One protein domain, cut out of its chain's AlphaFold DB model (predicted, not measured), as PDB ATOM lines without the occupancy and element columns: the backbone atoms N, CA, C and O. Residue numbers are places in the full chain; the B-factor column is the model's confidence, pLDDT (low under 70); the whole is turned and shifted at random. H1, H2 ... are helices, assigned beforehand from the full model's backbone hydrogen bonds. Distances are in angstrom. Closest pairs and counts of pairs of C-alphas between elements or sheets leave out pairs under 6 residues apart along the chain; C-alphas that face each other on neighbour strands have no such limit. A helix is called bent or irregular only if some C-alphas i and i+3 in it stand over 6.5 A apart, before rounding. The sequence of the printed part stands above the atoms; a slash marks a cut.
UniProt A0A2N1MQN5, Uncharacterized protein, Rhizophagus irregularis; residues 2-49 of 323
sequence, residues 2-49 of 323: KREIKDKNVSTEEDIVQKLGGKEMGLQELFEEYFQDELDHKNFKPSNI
ATOM      1  N   LYS A   2     158.774 153.035 234.568       42.75
ATOM      2  CA  LYS A   2     159.294 152.529 235.878       42.75
ATOM      3  C   LYS A   2     160.784 152.835 236.144       42.75
ATOM      4  O   LYS A   2     161.187 152.926 237.296       42.75
ATOM      5  N   ARG A   3     161.588 152.995 235.083       47.12
ATOM      6  CA  ARG A   3     162.989 153.448 235.163       47.12
ATOM      7  C   ARG A   3     163.111 154.951 235.488       47.12
ATOM      8  O   ARG A   3     163.901 155.311 236.342       47.12
ATOM      9  N   GLU A   4     162.234 155.799 234.946       57.97
ATOM     10  CA  GLU A   4     162.325 157.270 235.056       57.97
ATOM     11  C   GLU A   4     162.064 157.824 236.464       57.97
ATOM     12  O   GLU A   4     162.587 158.883 236.788       57.97
ATOM     13  N   ILE A   5     161.279 157.148 237.314       62.00
ATOM     14  CA  ILE A   5     161.072 157.592 238.711       62.00
ATOM     15  C   ILE A   5     162.238 157.140 239.602       62.00
ATOM     16  O   ILE A   5     162.682 157.895 240.462       62.00
ATOM     17  N   LYS A   6     162.772 155.931 239.367       58.31
ATOM     18  CA  LYS A   6     163.918 155.390 240.119       58.31
ATOM     19  C   LYS A   6     165.179 156.236 239.937       58.31
ATOM     20  O   LYS A   6     165.931 156.400 240.889       58.31
ATOM     21  N   ASP A   7     165.360 156.808 238.749       61.28
ATOM     22  CA  ASP A   7     166.533 157.616 238.403       61.28
ATOM     23  C   ASP A   7     166.437 159.075 238.907       61.28
ATOM     24  O   ASP A   7     167.409 159.824 238.825       61.28
ATOM     25  N   LYS A   8     165.283 159.501 239.450       65.44
ATOM     26  CA  LYS A   8     165.027 160.889 239.883       65.44
ATOM     27  C   LYS A   8     165.385 161.201 241.344       65.44
ATOM     28  O   LYS A   8     165.203 162.350 241.743       65.44
ATOM     29  N   ASN A   9     165.901 160.234 242.119       65.56
ATOM     30  CA  ASN A   9     166.280 160.389 243.540       65.56
ATOM     31  C   ASN A   9     165.276 161.265 244.319       65.56
ATOM     32  O   ASN A   9     165.562 162.414 244.661       65.56
ATOM     33  N   VAL A  10     164.067 160.736 244.519       69.75
ATOM     34  CA  VAL A  10     162.964 161.412 245.216       69.75
ATOM     35  C   VAL A  10     162.926 160.899 246.652       69.75
ATOM     36  O   VAL A  10     162.728 159.703 246.861       69.75
ATOM     37  N   SER A  11     163.166 161.783 247.621       68.75
ATOM     38  CA  SER A  11     163.322 161.420 249.039       68.75
ATOM     39  C   SER A  11     162.498 162.271 250.007       68.75
ATOM     40  O   SER A  11     162.241 161.830 251.125       68.75
ATOM     41  N   THR A  12     162.052 163.455 249.582       75.06
ATOM     42  CA  THR A  12     161.244 164.380 250.389       75.06
ATOM     43  C   THR A  12     159.919 164.717 249.708       75.06
ATOM     44  O   THR A  12     159.711 164.442 248.526       75.06
ATOM     45  N   GLU A  13     159.005 165.334 250.453       76.81
ATOM     46  CA  GLU A  13     157.757 165.876 249.906       76.81
ATOM     47  C   GLU A  13     158.026 166.944 248.831       76.81
ATOM     48  O   GLU A  13     157.442 166.918 247.750       76.81
ATOM     49  N   GLU A  14     159.005 167.819 249.074       79.75
ATOM     50  CA  GLU A  14     159.445 168.846 248.125       79.75
ATOM     51  C   GLU A  14     159.968 168.230 246.819       79.75
ATOM     52  O   GLU A  14     159.657 168.725 245.734       79.75
ATOM     53  N   ASP A  15     160.696 167.108 246.899       78.94
ATOM     54  CA  ASP A  15     161.134 166.362 245.719       78.94
ATOM     55  C   ASP A  15     159.940 165.840 244.904       78.94
ATOM     56  O   ASP A  15     159.980 165.862 243.673       78.94
ATOM     57  N   ILE A  16     158.879 165.365 245.565       78.19
ATOM     58  CA  ILE A  16     157.671 164.852 244.901       78.19
ATOM     59  C   ILE A  16     156.953 165.986 244.166       78.19
ATOM     60  O   ILE A  16     156.627 165.846 242.984       78.19
ATOM     61  N   VAL A  17     156.751 167.123 244.830       80.12
ATOM     62  CA  VAL A  17     156.073 168.276 244.226       80.12
ATOM     63  C   VAL A  17     156.892 168.829 243.056       80.12
ATOM     64  O   VAL A  17     156.360 169.023 241.966       80.12
ATOM     65  N   GLN A  18     158.204 169.018 243.223       79.88
ATOM     66  CA  GLN A  18     159.030 169.693 242.216       79.88
ATOM     67  C   GLN A  18     159.496 168.787 241.068       79.88
ATOM     68  O   GLN A  18     159.526 169.223 239.917       79.88
ATOM     69  N   LYS A  19     159.884 167.531 241.338       81.81
ATOM     70  CA  LYS A  19     160.461 166.629 240.314       81.81
ATOM     71  C   LYS A  19     159.417 165.754 239.625       81.81
ATOM     72  O   LYS A  19     159.675 165.253 238.516       81.81
ATOM     73  N   LEU A  20     158.286 165.518 240.293       78.12
ATOM     74  CA  LEU A  20     157.208 164.654 239.810       78.12
ATOM     75  C   LEU A  20     155.882 165.395 239.597       78.12
ATOM     76  O   LEU A  20     154.987 164.803 239.004       78.12
ATOM     77  N   GLY A  21     155.758 166.658 240.026       78.06
ATOM     78  CA  GLY A  21     154.500 167.404 239.928       78.06
ATOM     79  C   GLY A  21     153.404 166.845 240.837       78.06
ATOM     80  O   GLY A  21     152.228 166.973 240.513       78.06
ATOM     81  N   GLY A  22     153.777 166.157 241.922       76.81
ATOM     82  CA  GLY A  22     152.817 165.507 242.811       76.81
ATOM     83  C   GLY A  22     151.984 166.502 243.621       76.81
ATOM     84  O   GLY A  22     152.421 167.617 243.903       76.81
ATOM     85  N   LYS A  23     150.786 166.066 244.017       79.19
ATOM     86  CA  LYS A  23     149.848 166.800 244.874       79.19
ATOM     87  C   LYS A  23     149.683 166.047 246.196       79.19
ATOM     88  O   LYS A  23     149.536 164.825 246.186       79.19
ATOM     89  N   GLU A  24     149.730 166.766 247.316       79.19
ATOM     90  CA  GLU A  24     149.481 166.190 248.642       79.19
ATOM     91  C   GLU A  24     148.012 165.751 248.766       79.19
ATOM     92  O   GLU A  24     147.107 166.460 248.317       79.19
ATOM     93  N   MET A  25     147.779 164.578 249.367       79.06
ATOM     94  CA  MET A  25     146.435 164.080 249.667       79.06
ATOM     95  C   MET A  25     146.059 164.407 251.116       79.06
ATOM     96  O   MET A  25     146.701 163.939 252.056       79.06
ATOM     97  N   GLY A  26     144.998 165.184 251.297       75.00
ATOM     98  CA  GLY A  26     144.396 165.504 252.582       75.00
ATOM     99  C   GLY A  26     143.591 164.345 253.183       75.00
ATOM    100  O   GLY A  26     143.063 163.478 252.495       75.00
ATOM    101  N   LEU A  27     143.458 164.355 254.512       58.53
ATOM    102  CA  LEU A  27     142.799 163.296 255.296       58.53
ATOM    103  C   LEU A  27     141.266 163.219 255.135       58.53
ATOM    104  O   LEU A  27     140.659 162.287 255.658       58.53
ATOM    105  N   GLN A  28     140.635 164.210 254.499       70.19
ATOM    106  CA  GLN A  28     139.171 164.366 254.454       70.19
ATOM    107  C   GLN A  28     138.577 164.369 253.042       70.19
ATOM    108  O   GLN A  28     137.356 164.359 252.914       70.19
ATOM    109  N   GLU A  29     139.411 164.371 252.007       73.69
ATOM    110  CA  GLU A  29     138.964 164.326 250.613       73.69
ATOM    111  C   GLU A  29     138.864 162.864 250.166       73.69
ATOM    112  O   GLU A  29     139.672 162.012 250.561       73.69
ATOM    113  N   LEU A  30     137.845 162.539 249.371       76.00
ATOM    114  CA  LEU A  30     137.706 161.189 248.835       76.00
ATOM    115  C   LEU A  30     138.830 160.912 247.836       76.00
ATOM    116  O   LEU A  30     139.228 161.775 247.061       76.00
ATOM    117  N   PHE A  31     139.321 159.672 247.806       73.06
ATOM    118  CA  PHE A  31     140.424 159.287 246.918       73.06
ATOM    119  C   PHE A  31     140.129 159.587 245.436       73.06
ATOM    120  O   PHE A  31     141.035 159.915 244.680       73.06
ATOM    121  N   GLU A  32     138.859 159.515 245.031       74.69
ATOM    122  CA  GLU A  32     138.409 159.834 243.673       74.69
ATOM    123  C   GLU A  32     138.554 161.316 243.304       74.69
ATOM    124  O   GLU A  32     138.721 161.624 242.128       74.69
ATOM    125  N   GLU A  33     138.543 162.233 244.276       79.38
ATOM    126  CA  GLU A  33     138.668 163.680 244.038       79.38
ATOM    127  C   GLU A  33     140.051 164.058 243.491       79.38
ATOM    128  O   GLU A  33     140.192 165.045 242.773       79.38
ATOM    129  N   TYR A  34     141.072 163.242 243.765       74.56
ATOM    130  CA  TYR A  34     142.442 163.465 243.296       74.56
ATOM    131  C   TYR A  34     142.688 163.063 241.846       74.56
ATOM    132  O   TYR A  34     143.724 163.438 241.304       74.56
ATOM    133  N   PHE A  35     141.776 162.301 241.240       74.88
ATOM    134  CA  PHE A  35     141.966 161.721 239.908       74.88
ATOM    135  C   PHE A  35     140.797 162.009 238.960       74.88
ATOM    136  O   PHE A  35     140.646 161.307 237.964       74.88
ATOM    137  N   GLN A  36     139.937 162.987 239.275       73.38
ATOM    138  CA  GLN A  36     138.766 163.309 238.444       73.38
ATOM    139  C   GLN A  36     139.171 163.654 237.005       73.38
ATOM    140  O   GLN A  36     138.615 163.094 236.062       73.38
ATOM    141  N   ASP A  37     140.214 164.471 236.838       71.19
ATOM    142  CA  ASP A  37     140.724 164.872 235.522       71.19
ATOM    143  C   ASP A  37     141.214 163.663 234.700       71.19
ATOM    144  O   ASP A  37     141.029 163.595 233.481       71.19
ATOM    145  N   GLU A  38     141.826 162.674 235.359       72.38
ATOM    146  CA  GLU A  38     142.268 161.435 234.730       72.38
ATOM    147  C   GLU A  38     141.113 160.467 234.447       72.38
ATOM    148  O   GLU A  38     141.133 159.813 233.402       72.38
ATOM    149  N   LEU A  39     140.122 160.374 235.340       69.31
ATOM    150  CA  LEU A  39     138.941 159.511 235.206       69.31
ATOM    151  C   LEU A  39     138.008 159.979 234.079       69.31
ATOM    152  O   LEU A  39     137.444 159.141 233.372       69.31
ATOM    153  N   ASP A  40     137.913 161.289 233.853       70.75
ATOM    154  CA  ASP A  40     137.120 161.891 232.774       70.75
ATOM    155  C   ASP A  40     137.789 161.767 231.391       70.75
ATOM    156  O   ASP A  40     137.170 161.987 230.338       70.75
ATOM    157  N   HIS A  41     139.060 161.361 231.346       73.19
ATOM    158  CA  HIS A  41     139.806 161.223 230.105       73.19
ATOM    159  C   HIS A  41     139.496 159.886 229.406       73.19
ATOM    160  O   HIS A  41     139.784 158.803 229.912       73.19
ATOM    161  N   LYS A  42     139.026 159.932 228.146       67.44
ATOM    162  CA  LYS A  42     138.658 158.742 227.329       67.44
ATOM    163  C   LYS A  42     139.746 157.663 227.168       67.44
ATOM    164  O   LYS A  42     139.443 156.565 226.717       67.44
ATOM    165  N   ASN A  43     140.997 157.971 227.511       69.81
ATOM    166  CA  ASN A  43     142.153 157.076 227.419       69.81
ATOM    167  C   ASN A  43     142.812 156.834 228.788       69.81
ATOM    168  O   ASN A  43     144.026 156.611 228.855       69.81
ATOM    169  N   PHE A  44     142.034 156.904 229.869       70.31
ATOM    170  CA  PHE A  44     142.513 156.625 231.214       70.31
ATOM    171  C   PHE A  44     143.174 155.245 231.289       70.31
ATOM    172  O   PHE A  44     142.588 154.219 230.936       70.31
ATOM    173  N   LYS A  45     144.422 155.218 231.756       71.00
ATOM    174  CA  LYS A  45     145.146 153.981 232.045       71.00
ATOM    175  C   LYS A  45     145.442 153.948 233.539       71.00
ATOM    176  O   LYS A  45     146.312 154.701 233.973       71.00
ATOM    177  N   PRO A  46     144.812 153.041 234.307       67.12
ATOM    178  CA  PRO A  46     145.060 152.909 235.744       67.12
ATOM    179  C   PRO A  46     146.544 152.736 236.093       67.12
ATOM    180  O   PRO A  46     147.006 153.201 237.126       67.12
ATOM    181  N   SER A  47     147.327 152.129 235.192       69.06
ATOM    182  CA  SER A  47     148.778 151.959 235.331       69.06
ATOM    183  C   SER A  47     149.581 153.264 235.380       69.06
ATOM    184  O   SER A  47     150.780 153.215 235.648       69.06
ATOM    185  N   ASN A  48     148.967 154.407 235.072       71.62
ATOM    186  CA  ASN A  48     149.612 155.715 235.135       71.62
ATOM    187  C   ASN A  48     149.534 156.332 236.537       71.62
ATOM    188  O   ASN A  48     150.346 157.201 236.846       71.62
ATOM    189  N   ILE A  49     148.647 155.848 237.413       73.31
ATOM    190  CA  ILE A  49     148.564 156.318 238.799       73.31
ATOM    191  C   ILE A  49     149.701 155.699 239.610       73.31
ATOM    192  O   ILE A  49     149.847 154.479 239.683       73.31
TER     193      ILE A  49
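AT A GLANCE: This is residues 2 to 49 of the 323 residues of an uncharacterized protein of Rhizophagus irregularis (UniProt A0A2N1MQN5). A loose, flat, open chain: the short helices H1 and H2 stand on one side, the helix H3 on the other, and an extended stretch, residues 21 to 30, swings across between them. After H3 the chain folds back, so that residues 46 to 49 end in the space between the two sides; residues 27 to 32 and 39 to 45 stick out. The 48 printed residues hold three named helices, in the order H1, H2, H3, and no named strand; the class is all helix, though under half of the residues, 22 of 48, are in named elements. The whole is loose, with a radius of gyration of the C-alphas of 12.8 A, and spans 31 by 27 by 13 A.

HOW THE PARTS SIT: The first helix, H1, residues 2 to 6, touches no helix. The second, H2, residues 13 to 20, is only just apart from H1, with their closest C-alphas 8.1 A apart. The third, H3, residues 31 to 39, is apart from H1 and apart from H2. In H2 every O i to N i+4 pair is within hydrogen-bond range; in H1 0 of 1 such pairs is, with 1 of 2 O i to N i+3 pairs, and in H3 2 of 5, with 4 of 6 O i to N i+3 pairs.

IN THESE COORDINATES: H1 begins at C-alpha 2 at (159.294, 152.529, 235.878) and ends at Lys 6; it is 6.9 A from first to last C-alpha. It is neither bent nor irregular, but only just: C-alphas 2 and 5 are 6.1 A apart. H2 runs 10.2 A from Glu 13, with its C-alpha at (157.757, 165.876, 249.906), to Leu 20. H3 runs 11.8 A from Phe 31 to Leu 39, where C-alpha 39 is at (138.941, 159.511, 235.206). H3 is irregular, with C-alphas 34 and 37 8.1 A apart.

THE WHOLE: The two C-alphas farthest apart are those of Ser 11 and Lys 42, at 33.0 A, while the first and last printed C-alphas, of Lys 2 and Ile 49, are 11.7 A apart. The printed part has no cut. The links are short but not tight: 6 residues join H1 to H2 and 10 join H2 to H3. Without the stretches that stand free, residues 27 to 32 and 39 to 45, the body has 35 residues and spans 28 by 22 by 11 A. The mean pLDDT of the printed part is 71.2; 16 residues are under 70, among them residues 2 to 11, and H1 has a mean of 54.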